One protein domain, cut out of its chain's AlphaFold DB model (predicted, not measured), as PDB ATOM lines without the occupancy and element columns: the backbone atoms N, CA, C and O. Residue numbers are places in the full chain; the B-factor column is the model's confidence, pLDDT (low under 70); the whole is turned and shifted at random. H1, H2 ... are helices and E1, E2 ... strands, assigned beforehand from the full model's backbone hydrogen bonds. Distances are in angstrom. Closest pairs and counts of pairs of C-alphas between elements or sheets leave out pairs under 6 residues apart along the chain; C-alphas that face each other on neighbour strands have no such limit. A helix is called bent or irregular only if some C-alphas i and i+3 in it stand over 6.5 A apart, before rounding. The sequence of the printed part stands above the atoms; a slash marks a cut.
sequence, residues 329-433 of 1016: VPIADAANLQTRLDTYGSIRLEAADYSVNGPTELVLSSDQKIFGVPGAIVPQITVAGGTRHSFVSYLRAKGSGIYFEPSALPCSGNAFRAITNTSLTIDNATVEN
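What this domain is: This is residues 329 to 433 of the 1016 residues of an uncharacterized protein of Phycisphaerales bacterium (UniProt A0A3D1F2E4). The chain is wound in stacked turns, a short solenoid with two walls of parallel strands: E1, E3, E5 and E8 make one, E2, E4, E6 and E9 the other. The helix H1 caps the end at the first turn, and E7 and E10 form a short third side near the other end. The printed part has 105 residues, with one named helix and ten named strands in the order H1, E1 to E10, and its class is mixed, helices and strands, with under half of the residues, 52, in named elements. It is compact, with a radius of gyration of the C-alphas of 12.6 A and spans of 37 by 27 by 22 A.

How they stand to each other: One sheet runs E1 (residues 346 to 349), E3 (369 to 371), E5 (391 to 393), E8 (415 to 417), its neighbour strands parallel. N 347 and O 369 are 2.9 A apart, N 370 and O 391 2.8 A, and N 417 and O 392 2.8 A, within hydrogen-bond range. The second sheet, also parallel, runs E2 (361 to 364), E4 (380 to 383), E6 (402 to 404), E9 (424 to 427). Here N 362 and O 380 are 2.8 A apart, N 403 and O 381 2.8 A, and N 425 and O 402 2.9 A. Between the two sheets E3 and E6, for instance, are apart. E7 (407 to 412) and E10 (429 to 432) are parallel neighbours, with N 411 and O 430 2.9 A apart. E7 runs on into E8 across a break of 2 residues, at 67 degrees. H1 (331 to 344) is on the first sheet, over E1 at a height over the sheet of 8.7 A, on a local plane fitted to only just 6 C-alphas. On the local plane it stands at 10 degrees to E1, along the strands; the closest C-alphas, those of Leu 341 and Ile 347, are 6.0 A apart. H1 only grazes the second sheet, with its residues 337 to 342. In H1, 5 of 10 O i to N i+4 pairs are within hydrogen-bond range.

Where its parts are: H1 begins at C-alpha 331 (26.316, -14.697, -57.196) and measures 16.5 A; it is irregular, with C-alphas 335 and 338 8.1 A apart. E7 is the longest strand, 12.4 A from C-alpha 407 (41.522, -3.627, -30.825). E1 measures 10.5 A and E9 10.0 A. E10 ends at C-alpha 432 (31.674, -7.973, -24.902).

The domain as a whole: The two C-alphas farthest apart, of Ala 332 and Ala 408, are 37.5 A apart. The printed part has no cut, and the link E1 to E2, 11 residues, is long. Outside the named strands, residues 377 to 378 pair with 396 to 397, parallel. The mean pLDDT of the printed part is 90.3, and no printed residue is under 70.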
ATOM      1  N   VAL A 329      22.090 -10.093 -53.036       91.50
ATOM      2  CA  VAL A 329      23.320 -10.028 -53.829       91.50
ATOM      3  C   VAL A 329      23.396 -11.288 -54.686       91.50
ATOM      4  O   VAL A 329      23.760 -12.336 -54.158       91.50
ATOM      5  N   PRO A 330      23.091 -11.243 -55.994       92.56
ATOM      6  CA  PRO A 330      23.226 -12.421 -56.845       92.56
ATOM      7  C   PRO A 330      24.688 -12.867 -56.908       92.56
ATOM      8  O   PRO A 330      25.593 -12.030 -56.894       92.56
ATOM      9  N   ILE A 331      24.951 -14.163 -57.068       94.25
ATOM     10  CA  ILE A 331      26.316 -14.697 -57.196       94.25
ATOM     11  C   ILE A 331      27.090 -14.064 -58.364       94.25
ATOM     12  O   ILE A 331      28.311 -13.915 -58.311       94.25
ATOM     13  N   ALA A 332      26.381 -13.629 -59.411       95.25
ATOM     14  CA  ALA A 332      26.961 -12.898 -60.538       95.25
ATOM     15  C   ALA A 332      27.569 -11.538 -60.136       95.25
ATOM     16  O   ALA A 332      28.430 -11.027 -60.848       95.25
ATOM     17  N   ASP A 333      27.146 -10.976 -59.001       96.62
ATOM     18  CA  ASP A 333      27.623  -9.709 -58.442       96.62
ATOM     19  C   ASP A 333      28.591  -9.905 -57.258       96.62
ATOM     20  O   ASP A 333      28.890  -8.961 -56.527       96.62
ATOM     21  N   ALA A 334      29.119 -11.122 -57.062       97.31
ATOM     22  CA  ALA A 334      30.000 -11.444 -55.936       97.31
ATOM     23  C   ALA A 334      31.214 -10.509 -55.816       97.31
ATOM     24  O   ALA A 334      31.610 -10.173 -54.701       97.31
ATOM     25  N   ALA A 335      31.767 -10.038 -56.939       97.62
ATOM     26  CA  ALA A 335      32.903  -9.110 -56.966       97.62
ATOM     27  C   ALA A 335      32.632  -7.785 -56.230       97.62
ATOM     28  O   ALA A 335      33.573  -7.149 -55.762       97.62
ATOM     29  N   ASN A 336      31.362  -7.387 -56.099       97.44
ATOM     30  CA  ASN A 336      30.940  -6.166 -55.415       97.44
ATOM     31  C   ASN A 336      30.370  -6.435 -54.012       97.44
ATOM     32  O   ASN A 336      29.796  -5.524 -53.424       97.44
ATOM     33  N   LEU A 337      30.506  -7.650 -53.464       98.00
ATOM     34  CA  LEU A 337      29.849  -8.057 -52.214       98.00
ATOM     35  C   LEU A 337      30.068  -7.067 -51.054       98.00
ATOM     36  O   LEU A 337      29.090  -6.668 -50.427       98.00
ATOM     37  N   GLN A 338      31.307  -6.614 -50.811       98.25
ATOM     38  CA  GLN A 338      31.587  -5.598 -49.782       98.25
ATOM     39  C   GLN A 338      30.859  -4.285 -50.083       98.25
ATOM     40  O   GLN A 338      30.155  -3.758 -49.235       98.25
ATOM     41  N   THR A 339      30.959  -3.786 -51.318       97.44
ATOM     42  CA  THR A 339      30.276  -2.551 -51.721       97.44
ATOM     43  C   THR A 339      28.760  -2.655 -51.550       97.44
ATOM     44  O   THR A 339      28.124  -1.664 -51.201       97.44
ATOM     45  N   ARG A 340      28.160  -3.833 -51.761       95.62
ATOM     46  CA  ARG A 340      26.729  -4.060 -51.503       95.62
ATOM     47  C   ARG A 340      26.405  -4.010 -50.019       95.62
ATOM     48  O   ARG A 340      25.450  -3.330 -49.660       95.62
ATOM     49  N   LEU A 341      27.207  -4.661 -49.185       93.62
ATOM     50  CA  LEU A 341      27.057  -4.591 -47.734       93.62
ATOM     51  C   LEU A 341      27.133  -3.139 -47.236       93.62
ATOM     52  O   LEU A 341      26.249  -2.691 -46.512       93.62
ATOM     53  N   ASP A 342      28.118  -2.378 -47.712       88.94
ATOM     54  CA  ASP A 342      28.313  -0.973 -47.336       88.94
ATOM     55  C   ASP A 342      27.189  -0.059 -47.837       88.94
ATOM     56  O   ASP A 342      26.848   0.922 -47.184       88.94
ATOM     57  N   THR A 343      26.608  -0.364 -49.002       84.88
ATOM     58  CA  THR A 343      25.549   0.462 -49.608       84.88
ATOM     59  C   THR A 343      24.195   0.236 -48.947       84.88
ATOM     60  O   THR A 343      23.450   1.190 -48.746       84.88
ATOM     61  N   TYR A 344      23.843  -1.022 -48.678       77.62
ATOM     62  CA  TYR A 344      22.492  -1.386 -48.250       77.62
ATOM     63  C   TYR A 344      22.380  -1.626 -46.746       77.62
ATOM     64  O   TYR A 344      21.266  -1.668 -46.233       77.62
ATOM     65  N   GLY A 345      23.500  -1.818 -46.042       79.00
ATOM     66  CA  GLY A 345      23.533  -2.175 -44.622       79.00
ATOM     67  C   GLY A 345      23.061  -3.606 -44.354       79.00
ATOM     68  O   GLY A 345      23.688  -4.322 -43.588       79.00
ATOM     69  N   SER A 346      22.011  -4.066 -45.032       84.69
ATOM     70  CA  SER A 346      21.418  -5.394 -44.910       84.69
ATOM     71  C   SER A 346      21.402  -6.108 -46.262       84.69
ATOM     72  O   SER A 346      20.805  -5.619 -47.226       84.69
ATOM     73  N   ILE A 347      22.058  -7.267 -46.347       88.75
ATOM     74  CA  ILE A 347      22.123  -8.076 -47.569       88.75
ATOM     75  C   ILE A 347      21.733  -9.528 -47.320       88.75
ATOM     76  O   ILE A 347      21.989 -10.079 -46.251       88.75
ATOM     77  N   ARG A 348      21.206 -10.181 -48.358       89.19
ATOM     78  CA  ARG A 348      20.986 -11.630 -48.388       89.19
ATOM     79  C   ARG A 348      21.708 -12.303 -49.548       89.19
ATOM     80  O   ARG A 348      21.901 -11.701 -50.607       89.19
ATOM     81  N   LEU A 349      22.116 -13.549 -49.334       90.56
ATOM     82  CA  LEU A 349      22.960 -14.315 -50.251       90.56
ATOM     83  C   LEU A 349      22.216 -15.510 -50.849       90.56
ATOM     84  O   LEU A 349      21.326 -16.091 -50.231       90.56
ATOM     85  N   GLU A 350      22.631 -15.911 -52.046       86.62
ATOM     86  CA  GLU A 350      22.247 -17.179 -52.661       86.62
ATOM     87  C   GLU A 350      23.079 -18.336 -52.075       86.62
ATOM     88  O   GLU A 350      24.146 -18.135 -51.485       86.62
ATOM     89  N   ALA A 351      22.627 -19.576 -52.278       85.44
ATOM     90  CA  ALA A 351      23.377 -20.781 -51.917       85.44
ATOM     91  C   ALA A 351      24.566 -20.997 -52.876       85.44
ATOM     92  O   ALA A 351      24.528 -21.841 -53.772       85.44
ATOM     93  N   ALA A 352      25.619 -20.197 -52.717       90.38
ATOM     94  CA  ALA A 352      26.776 -20.185 -53.602       90.38
ATOM     95  C   ALA A 352      28.074 -19.777 -52.884       90.38
ATOM     96  O   ALA A 352      28.066 -19.309 -51.746       90.38
ATOM     97  N   ASP A 353      29.211 -19.950 -53.567       96.75
ATOM     98  CA  ASP A 353      30.536 -19.607 -53.041       96.75
ATOM     99  C   ASP A 353      31.017 -18.229 -53.523       96.75
ATOM    100  O   ASP A 353      31.708 -18.097 -54.538       96.75
ATOM    101  N   TYR A 354      30.686 -17.196 -52.749       97.56
ATOM    102  CA  TYR A 354      31.099 -15.811 -52.973       97.56
ATOM    103  C   TYR A 354      32.602 -15.600 -52.763       97.56
ATOM    104  O   TYR A 354      33.138 -14.604 -53.230       97.56
ATOM    105  N   SER A 355      33.323 -16.528 -52.123       95.94
ATOM    106  CA  SER A 355      34.776 -16.386 -51.931       95.94
ATOM    107  C   SER A 355      35.601 -16.649 -53.198       95.94
ATOM    108  O   SER A 355      36.799 -16.383 -53.208       95.94
ATOM    109  N   VAL A 356      34.998 -17.199 -54.260       95.81
ATOM    110  CA  VAL A 356      35.711 -17.510 -55.514       95.81
ATOM    111  C   VAL A 356      35.942 -16.258 -56.359       95.81
ATOM    112  O   VAL A 356      37.042 -16.062 -56.867       95.81
ATOM    113  N   ASN A 357      34.906 -15.428 -56.513       94.00
ATOM    114  CA  ASN A 357      34.929 -14.218 -57.346       94.00
ATOM    115  C   ASN A 357      34.639 -12.932 -56.554       94.00
ATOM    116  O   ASN A 357      34.543 -11.866 -57.157       94.00
ATOM    117  N   GLY A 358      34.435 -13.035 -55.241       95.00
ATOM    118  CA  GLY A 358      34.196 -11.902 -54.357       95.00
ATOM    119  C   GLY A 358      35.470 -11.313 -53.756       95.00
ATOM    120  O   GLY A 358      36.575 -11.620 -54.215       95.00
ATOM    121  N   PRO A 359      35.330 -10.431 -52.753       96.62
ATOM    122  CA  PRO A 359      36.475  -9.802 -52.115       96.62
ATOM    123  C   PRO A 359      37.323 -10.837 -51.360       96.62
ATOM    124  O   PRO A 359      36.873 -11.941 -51.050       96.62
ATOM    125  N   THR A 360      38.574 -10.485 -51.060       94.69
ATOM    126  CA  THR A 360      39.492 -11.358 -50.307       94.69
ATOM    127  C   THR A 360      39.045 -11.574 -48.862       94.69
ATOM    128  O   THR A 360      39.267 -12.647 -48.304       94.69
ATOM    129  N   GLU A 361      38.405 -10.564 -48.282       96.12
ATOM    130  CA  GLU A 361      37.751 -10.573 -46.976       96.12
ATOM    131  C   GLU A 361      36.504  -9.687 -47.028       96.12
ATOM    132  O   GLU A 361      36.382  -8.836 -47.912       96.12
ATOM    133  N   LEU A 362      35.580  -9.909 -46.100       97.38
ATOM    134  CA  LEU A 362      34.400  -9.084 -45.891       97.38
ATOM    135  C   LEU A 362      34.535  -8.409 -44.523       97.38
ATOM    136  O   LEU A 362      34.588  -9.095 -43.505       97.38
ATOM    137  N   VAL A 363      34.626  -7.087 -44.493       97.44
ATOM    138  CA  VAL A 363      34.738  -6.308 -43.258       97.44
ATOM    139  C   VAL A 363      33.338  -5.957 -42.772       97.44
ATOM    140  O   VAL A 363      32.557  -5.354 -43.510       97.44
ATOM    141  N   LEU A 364      33.029  -6.350 -41.537       94.38
ATOM    142  CA  LEU A 364      31.750  -6.105 -40.884       94.38
ATOM    143  C   LEU A 364      31.836  -4.851 -40.008       94.38
ATOM    144  O   LEU A 364      32.565  -4.825 -39.012       94.38
ATOM    145  N   SER A 365      31.061  -3.836 -40.381       86.56
ATOM    146  CA  SER A 365      30.865  -2.594 -39.626       86.56
ATOM    147  C   SER A 365      29.571  -2.643 -38.808       86.56
ATOM    148  O   SER A 365      28.758  -3.554 -38.994       86.56
ATOM    149  N   SER A 366      29.380  -1.675 -37.906       80.50
ATOM    150  CA  SER A 366      28.182  -1.588 -37.061       80.50
ATOM    151  C   SER A 366      26.885  -1.570 -37.867       80.50
ATOM    152  O   SER A 366      26.853  -1.078 -38.994       80.50
ATOM    153  N   ASP A 367      25.838  -2.144 -37.278       76.06
ATOM    154  CA  ASP A 367      24.467  -2.236 -37.796       76.06
ATOM    155  C   ASP A 367      24.319  -3.004 -39.127       76.06
ATOM    156  O   ASP A 367      23.209  -3.173 -39.639       76.06
ATOM    157  N   GLN A 368      25.420  -3.525 -39.683       84.12
ATOM    158  CA  GLN A 368      25.396  -4.318 -40.905       84.12
ATOM    159  C   GLN A 368      24.857  -5.732 -40.661       84.12
ATOM    160  O   GLN A 368      25.180  -6.389 -39.667       84.12
ATOM    161  N   LYS A 369      24.061  -6.234 -41.608       87.62
ATOM    162  CA  LYS A 369      23.397  -7.537 -41.539       87.62
ATOM    163  C   LYS A 369      23.683  -8.369 -42.786       87.62
ATOM    164  O   LYS A 369      23.529  -7.899 -43.913       87.62
ATOM    165  N   ILE A 370      24.085  -9.621 -42.585       94.44
ATOM    166  CA  ILE A 370      24.358 -10.586 -43.654       94.44
ATOM    167  C   ILE A 370      23.513 -11.834 -43.415       94.44
ATOM    168  O   ILE A 370      23.770 -12.612 -42.494       94.44
ATOM    169  N   PHE A 371      22.545 -12.054 -44.295       90.00
ATOM    170  CA  PHE A 371      21.658 -13.207 -44.263       90.00
ATOM    171  C   PHE A 371      22.096 -14.240 -45.302       90.00
ATOM    172  O   PHE A 371      21.905 -14.073 -46.507       90.00
ATOM    173  N   GLY A 372      22.724 -15.317 -44.841       88.50
ATOM    174  CA  GLY A 372      23.037 -16.467 -45.678       88.50
ATOM    175  C   GLY A 372      21.852 -17.419 -45.848       88.50
ATOM    176  O   GLY A 372      20.770 -17.237 -45.294       88.50
ATOM    177  N   VAL A 373      22.101 -18.489 -46.595       80.25
ATOM    178  CA  VAL A 373      21.242 -19.674 -46.701       80.25
ATOM    179  C   VAL A 373      22.133 -20.921 -46.672       80.25
ATOM    180  O   VAL A 373      23.325 -20.820 -46.981       80.25
ATOM    181  N   PRO A 374      21.618 -22.118 -46.334       75.25
ATOM    182  CA  PRO A 374      22.414 -23.342 -46.386       75.25
ATOM    183  C   PRO A 374      23.154 -23.501 -47.726       75.25
ATOM    184  O   PRO A 374      22.540 -23.541 -48.787       75.25
ATOM    185  N   GLY A 375      24.487 -23.580 -47.673       81.06
ATOM    186  CA  GLY A 375      25.353 -23.632 -48.859       81.06
ATOM    187  C   GLY A 375      26.002 -22.299 -49.251       81.06
ATOM    188  O   GLY A 375      26.932 -22.315 -50.054       81.06
ATOM    189  N   ALA A 376      25.596 -21.175 -48.653       91.88
ATOM    190  CA  ALA A 376      26.271 -19.890 -48.813       91.88
ATOM    191  C   ALA A 376      27.672 -19.931 -48.184       91.88
ATOM    192  O   ALA A 376      27.853 -20.268 -47.006       91.88
ATOM    193  N   ILE A 377      28.681 -19.591 -48.981       96.94
ATOM    194  CA  ILE A 377      30.077 -19.528 -48.560       96.94
ATOM    195  C   ILE A 377      30.613 -18.142 -48.890       96.94
ATOM    196  O   ILE A 377      30.516 -17.681 -50.024       96.94
ATOM    197  N   VAL A 378      31.212 -17.491 -47.903       98.00
ATOM    198  CA  VAL A 378      31.817 -16.162 -48.020       98.00
ATOM    199  C   VAL A 378      33.321 -16.241 -47.739       98.00
ATOM    200  O   VAL A 378      33.803 -17.238 -47.174       98.00
ATOM    201  N   PRO A 379      34.109 -15.237 -48.162       97.50
ATOM    202  CA  PRO A 379      35.469 -15.070 -47.653       97.50
ATOM    203  C   PRO A 379      35.469 -14.909 -46.120       97.50
ATOM    204  O   PRO A 379      34.421 -14.943 -45.474       97.50
ATOM    205  N   GLN A 380      36.649 -14.779 -45.516       97.38
ATOM    206  CA  GLN A 380      36.747 -14.453 -44.090       97.38
ATOM    207  C   GLN A 380      35.903 -13.210 -43.771       97.38
ATOM    208  O   GLN A 380      35.928 -12.254 -44.545       97.38
ATOM    209  N   ILE A 381      35.190 -13.231 -42.644       98.44
ATOM    210  CA  ILE A 381      34.504 -12.055 -42.106       98.44
ATOM    211  C   ILE A 381      35.407 -11.447 -41.038       98.44
ATOM    212  O   ILE A 381      35.651 -12.083 -40.012       98.44
ATOM    213  N   THR A 382      35.902 -10.240 -41.281       98.25
ATOM    214  CA  THR A 382      36.708  -9.475 -40.329       98.25
ATOM    215  C   THR A 382      35.783  -8.518 -39.578       98.25
ATOM    216  O   THR A 382      35.171  -7.638 -40.178       98.25
ATOM    217  N   VAL A 383      35.639  -8.713 -38.270       97.38
ATOM    218  CA  VAL A 383      34.864  -7.843 -37.383       97.38
ATOM    219  C   VAL A 383      35.804  -6.768 -36.869       97.38
ATOM    220  O   VAL A 383      36.695  -7.060 -36.067       97.38
ATOM    221  N   ALA A 384      35.613  -5.548 -37.363       89.25
ATOM    222  CA  ALA A 384      36.449  -4.425 -36.982       89.25
ATOM    223  C   ALA A 384      36.270  -4.068 -35.499       89.25
ATOM    224  O   ALA A 384      35.209  -4.286 -34.906       89.25
ATOM    225  N   GLY A 385      37.312  -3.505 -34.890       83.94
ATOM    226  CA  GLY A 385      37.238  -3.029 -33.508       83.94
ATOM    227  C   GLY A 385      36.144  -1.971 -33.316       83.94
ATOM    228  O   GLY A 385      36.108  -0.987 -34.051       83.94
ATOM    229  N   GLY A 386      35.289  -2.129 -32.305       75.69
ATOM    230  CA  GLY A 386      34.181  -1.202 -32.043       75.69
ATOM    231  C   GLY A 386      32.891  -1.488 -32.820       75.69
ATOM    232  O   GLY A 386      31.940  -0.724 -32.676       75.69
ATOM    233  N   THR A 387      32.830  -2.560 -33.618       78.06
ATOM    234  CA  THR A 387      31.612  -2.962 -34.339       78.06
ATOM    235  C   THR A 387      30.482  -3.325 -33.368       78.06
ATOM    236  O   THR A 387      30.693  -4.097 -32.423       78.06
ATOM    237  N   ARG A 388      29.283  -2.774 -33.599       72.25
ATOM    238  CA  ARG A 388      28.097  -2.963 -32.747       72.25
ATOM    239  C   ARG A 388      26.833  -3.315 -33.522       72.25
ATOM    240  O   ARG A 388      26.659  -2.869 -34.648       72.25
ATOM    241  N   HIS A 389      25.947  -4.081 -32.887       70.06
ATOM    242  CA  HIS A 389      24.606  -4.450 -33.386       70.06
ATOM    243  C   HIS A 389      24.560  -5.106 -34.777       70.06
ATOM    244  O   HIS A 389      23.517  -5.129 -35.434       70.06
ATOM    245  N   SER A 390      25.673  -5.673 -35.240       81.00
ATOM    246  CA  SER A 390      25.725  -6.361 -36.525       81.00
ATOM    247  C   SER A 390      25.182  -7.786 -36.409       81.00
ATOM    248  O   SER A 390      25.270  -8.426 -35.355       81.00
ATOM    249  N   PHE A 391      24.648  -8.314 -37.511       85.75
ATOM    250  CA  PHE A 391      24.054  -9.652 -37.557       85.75
ATOM    251  C   PHE A 391      24.602 -10.484 -38.718       85.75
ATOM    252  O   PHE A 391      24.665 -10.018 -39.851       85.75
ATOM    253  N   VAL A 392      24.958 -11.744 -38.467       94.62
ATOM    254  CA  VAL A 392      25.385 -12.680 -39.518       94.62
ATOM    255  C   VAL A 392      24.729 -14.038 -39.312       94.62
ATOM    256  O   VAL A 392      24.853 -14.626 -38.235       94.62
ATOM    257  N   SER A 393      24.088 -14.585 -40.349       91.12
ATOM    258  CA  SER A 393      23.444 -15.900 -40.278       91.12
ATOM    259  C   SER A 393      23.745 -16.839 -41.446       91.12
ATOM    260  O   SER A 393      24.087 -16.411 -42.547       91.12
ATOM    261  N   TYR A 394      23.580 -18.146 -41.199       87.69
ATOM    262  CA  TYR A 394      23.419 -19.194 -42.221       87.69
ATOM    263  C   TYR A 394      24.490 -19.243 -43.311       87.69
ATOM    264  O   TYR A 394      24.207 -19.396 -44.498       87.69
ATOM    265  N   LEU A 395      25.752 -19.160 -42.918       93.12
ATOM    266  CA  LEU A 395      26.844 -19.224 -43.875       93.12
ATOM    267  C   LEU A 395      28.050 -19.978 -43.337       93.12
ATOM    268  O   LEU A 395      28.151 -20.339 -42.158       93.12
ATOM    269  N   ARG A 396      28.984 -20.205 -44.251       95.62
ATOM    270  CA  ARG A 396      30.351 -20.601 -43.952       95.62
ATOM    271  C   ARG A 396      31.300 -19.477 -44.350       95.62
ATOM    272  O   ARG A 396      31.330 -19.110 -45.520       95.62
ATOM    273  N   ALA A 397      32.137 -19.011 -43.431       96.81
ATOM    274  CA  ALA A 397      33.248 -18.119 -43.755       96.81
ATOM    275  C   ALA A 397      34.557 -18.920 -43.887       96.81
ATOM    276  O   ALA A 397      34.880 -19.766 -43.047       96.81
ATOM    277  N   LYS A 398      35.300 -18.697 -44.979       94.56
ATOM    278  CA  LYS A 398      36.622 -19.313 -45.214       94.56
ATOM    279  C   LYS A 398      37.737 -18.591 -44.437       94.56
ATOM    280  O   LYS A 398      37.495 -17.641 -43.705       94.56
ATOM    281  N   GLY A 399      38.982 -19.048 -44.604       89.19
ATOM    282  CA  GLY A 399      40.154 -18.435 -43.968       89.19
ATOM    283  C   GLY A 399      40.127 -18.615 -42.451       89.19
ATOM    284  O   GLY A 399      39.889 -19.729 -41.978       89.19
ATOM    285  N   SER A 400      40.333 -17.527 -41.705       87.75
ATOM    286  CA  SER A 400      40.211 -17.515 -40.239       87.75
ATOM    287  C   SER A 400      38.756 -17.547 -39.745       87.75
ATOM    288  O   SER A 400      38.523 -17.578 -38.538       87.75
ATOM    289  N   GLY A 401      37.785 -17.599 -40.664       95.88
ATOM    290  CA  GLY A 401      36.361 -17.687 -40.372       95.88
ATOM    291  C   GLY A 401      35.760 -16.334 -40.005       95.88
ATOM    292  O   GLY A 401      35.783 -15.425 -40.831       95.88
ATOM    293  N   ILE A 402      35.208 -16.219 -38.797       98.00
ATOM    294  CA  ILE A 402      34.830 -14.938 -38.190       98.00
ATOM    295  C   ILE A 402      36.012 -14.499 -37.329       98.00
ATOM    296  O   ILE A 402      36.334 -15.154 -36.334       98.00
ATOM    297  N   TYR A 403      36.681 -13.433 -37.752       98.25
ATOM    298  CA  TYR A 403      37.913 -12.926 -37.163       98.25
ATOM    299  C   TYR A 403      37.667 -11.566 -36.513       98.25
ATOM    300  O   TYR A 403      37.378 -10.603 -37.213       98.25
ATOM    301  N   PHE A 404      37.784 -11.488 -35.192       98.12
ATOM    302  CA  PHE A 404      37.825 -10.223 -34.462       98.12
ATOM    303  C   PHE A 404      39.272  -9.742 -34.422       98.12
ATOM    304  O   PHE A 404      40.139 -10.431 -33.877       98.12
ATOM    305  N   GLU A 405      39.525  -8.590 -35.037       94.31
ATOM    306  CA  GLU A 405      40.870  -8.030 -35.143       94.31
ATOM    307  C   GLU A 405      41.344  -7.387 -33.823       94.31
ATOM    308  O   GLU A 405      40.512  -6.897 -33.050       94.31
ATOM    309  N   PRO A 406      42.667  -7.327 -33.569       95.81
ATOM    310  CA  PRO A 406      43.216  -6.679 -32.385       95.81
ATOM    311  C   PRO A 406      42.729  -5.239 -32.227       95.81
ATOM    312  O   PRO A 406      43.012  -4.371 -33.054       95.81
ATOM    313  N   SER A 407      42.030  -4.962 -31.129       89.00
ATOM    314  CA  SER A 407      41.522  -3.627 -30.825       89.00
ATOM    315  C   SER A 407      41.175  -3.483 -29.351       89.00
ATOM    316  O   SER A 407      40.663  -4.409 -28.729       89.00
ATOM    317  N   ALA A 408      41.410  -2.284 -28.812       81.44
ATOM    318  CA  ALA A 408      40.943  -1.896 -27.484       81.44
ATOM    319  C   ALA A 408      39.478  -1.418 -27.486       81.44
ATOM    320  O   ALA A 408      38.885  -1.313 -26.415       81.44
ATOM    321  N   LEU A 409      38.906  -1.113 -28.660       80.06
ATOM    322  CA  LEU A 409      37.511  -0.695 -28.794       80.06
ATOM    323  C   LEU A 409      36.595  -1.920 -28.673       80.06
ATOM    324  O   LEU A 409      36.743  -2.840 -29.481       80.06
ATOM    325  N   PRO A 410      35.652  -1.946 -27.714       79.12
ATOM    326  CA  PRO A 410      34.776  -3.094 -27.537       79.12
ATOM    327  C   PRO A 410      33.853  -3.319 -28.735       79.12
ATOM    328  O   PRO A 410      33.059  -2.443 -29.082       79.12
ATOM    329  N   CYS A 411      33.925  -4.510 -29.329       79.19
ATOM    330  CA  CYS A 411      32.886  -5.021 -30.218       79.19
ATOM    331  C   CYS A 411      31.750  -5.574 -29.354       79.19
ATOM    332  O   CYS A 411      31.995  -6.476 -28.545       79.19
ATOM    333  N   SER A 412      30.526  -5.063 -29.511       80.19
ATOM    334  CA  SER A 412      29.433  -5.393 -28.591       80.19
ATOM    335  C   SER A 412      28.042  -5.438 -29.203       80.19
ATOM    336  O   SER A 412      27.739  -4.715 -30.143       80.19
ATOM    337  N   GLY A 413      27.162  -6.277 -28.653       70.06
ATOM    338  CA  GLY A 413      25.781  -6.396 -29.128       70.06
ATOM    339  C   GLY A 413      25.644  -7.036 -30.513       70.06
ATOM    340  O   GLY A 413      24.576  -6.967 -31.108       70.06
ATOM    341  N   ASN A 414      26.704  -7.652 -31.047       80.44
ATOM    342  CA  ASN A 414      26.647  -8.358 -32.325       80.44
ATOM    343  C   ASN A 414      26.099  -9.774 -32.137       80.44
ATOM    344  O   ASN A 414      26.325 -10.412 -31.102       80.44
ATOM    345  N   ALA A 415      25.440 -10.292 -33.170       86.19
ATOM    346  CA  ALA A 415      24.858 -11.626 -33.164       86.19
ATOM    347  C   ALA A 415      25.284 -12.455 -34.385       86.19
ATOM    348  O   ALA A 415      25.127 -12.053 -35.536       86.19
ATOM    349  N   PHE A 416      25.784 -13.664 -34.130       94.31
ATOM    350  CA  PHE A 416      26.200 -14.625 -35.152       94.31
ATOM    351  C   PHE A 416      25.427 -15.924 -34.969       94.31
ATOM    352  O   PHE A 416      25.455 -16.504 -33.881       94.31
ATOM    353  N   ARG A 417      24.744 -16.402 -36.013       90.19
ATOM    354  CA  ARG A 417      23.762 -17.483 -35.872       90.19
ATOM    355  C   ARG A 417      23.837 -18.542 -36.966       90.19
ATOM    356  O   ARG A 417      23.957 -18.230 -38.143       90.19
ATOM    357  N   ALA A 418      23.703 -19.813 -36.589       89.62
ATOM    358  CA  ALA A 418      23.690 -20.946 -37.521       89.62
ATOM    359  C   ALA A 418      24.908 -20.963 -38.469       89.62
ATOM    360  O   ALA A 418      24.800 -21.181 -39.676       89.62
ATOM    361  N   ILE A 419      26.087 -20.725 -37.897       92.44
ATOM    362  CA  ILE A 419      27.355 -20.712 -38.620       92.44
ATOM    363  C   ILE A 419      27.914 -22.135 -38.703       92.44
ATOM    364  O   ILE A 419      27.945 -22.872 -37.718       92.44
ATOM    365  N   THR A 420      28.372 -22.549 -39.883       90.50
ATOM    366  CA  THR A 420      28.854 -23.922 -40.108       90.50
ATOM    367  C   THR A 420      30.270 -23.938 -40.667       90.50
ATOM    368  O   THR A 420      30.626 -23.112 -41.505       90.50
ATOM    369  N   ASN A 421      31.090 -24.892 -40.214       91.50
ATOM    370  CA  ASN A 421      32.449 -25.150 -40.703       91.50
ATOM    371  C   ASN A 421      33.306 -23.876 -40.855       91.50
ATOM    372  O   ASN A 421      33.953 -23.651 -41.883       91.50
ATOM    373  N   THR A 422      33.235 -23.029 -39.833       93.81
ATOM    374  CA  THR A 422      33.846 -21.701 -39.750       93.81
ATOM    375  C   THR A 422      34.564 -21.624 -38.412       93.81
ATOM    376  O   THR A 422      34.031 -22.104 -37.417       93.81
ATOM    377  N   SER A 423      35.777 -21.075 -38.372       94.00
ATOM    378  CA  SER A 423      36.452 -20.826 -37.091       94.00
ATOM    379  C   SER A 423      35.961 -19.506 -36.497       94.00
ATOM    380  O   SER A 423      35.672 -18.574 -37.239       94.00
ATOM    381  N   LEU A 424      35.876 -19.426 -35.175       96.38
ATOM    382  CA  LEU A 424      35.754 -18.170 -34.449       96.38
ATOM    383  C   LEU A 424      37.137 -17.835 -33.896       96.38
ATOM    384  O   LEU A 424      37.670 -18.591 -33.084       96.38
ATOM    385  N   THR A 425      37.714 -16.737 -34.369       97.06
ATOM    386  CA  THR A 425      39.059 -16.301 -33.995       97.06
ATOM    387  C   THR A 425      38.980 -14.913 -33.377       97.06
ATOM    388  O   THR A 425      38.489 -13.987 -34.015       97.06
ATOM    389  N   ILE A 426      39.457 -14.776 -32.145       97.38
ATOM    390  CA  ILE A 426      39.529 -13.515 -31.407       97.38
ATOM    391  C   ILE A 426      40.995 -13.322 -31.026       97.38
ATOM    392  O   ILE A 426      41.540 -14.116 -30.260       97.38
ATOM    393  N   ASP A 427      41.638 -12.320 -31.611       95.62
ATOM    394  CA  ASP A 427      43.072 -12.072 -31.458       95.62
ATOM    395  C   ASP A 427      43.276 -10.696 -30.839       95.62
ATOM    396  O   ASP A 427      43.115  -9.683 -31.510       95.62
ATOM    397  N   ASN A 428      43.585 -10.663 -29.545       96.44
ATOM    398  CA  ASN A 428      43.783  -9.452 -28.756       96.44
ATOM    399  C   ASN A 428      42.677  -8.394 -28.921       96.44
ATOM    400  O   ASN A 428      42.932  -7.186 -28.877       96.44
ATOM    401  N   ALA A 429      41.448  -8.854 -29.143       96.12
ATOM    402  CA  ALA A 429      40.290  -8.012 -29.382       96.12
ATOM    403  C   ALA A 429      39.459  -7.876 -28.107       96.12
ATOM    404  O   ALA A 429      39.304  -8.820 -27.326       96.12
ATOM    405  N   THR A 430      38.897  -6.692 -27.909       91.12
ATOM    406  CA  THR A 430      37.922  -6.439 -26.857       91.12
ATOM    407  C   THR A 430      36.529  -6.842 -27.334       91.12
ATOM    408  O   THR A 430      35.957  -6.193 -28.205       91.12
ATOM    409  N   VAL A 431      35.971  -7.917 -26.776       92.56
ATOM    410  CA  VAL A 431      34.683  -8.484 -27.206       92.56
ATOM    411  C   VAL A 431      33.764  -8.613 -25.999       92.56
ATOM    412  O   VAL A 431      34.081  -9.330 -25.045       92.56
ATOM    413  N   GLU A 432      32.613  -7.944 -26.025       87.19
ATOM    414  CA  GLU A 432      31.674  -7.973 -24.902       87.19
ATOM    415  C   GLU A 432      30.202  -7.968 -25.284       87.19
ATOM    416  O   GLU A 432      29.814  -7.350 -26.264       87.19
ATOM    417  N   ASN A 433      29.356  -8.632 -24.493       79.31
ATOM    418  CA  ASN A 433      27.905  -8.660 -24.709       79.31
ATOM    419  C   ASN A 433      27.503  -9.118 -26.134       79.31
ATOM    420  O   ASN A 433      26.523  -8.627 -26.692       79.31
TER     421      ASN A 433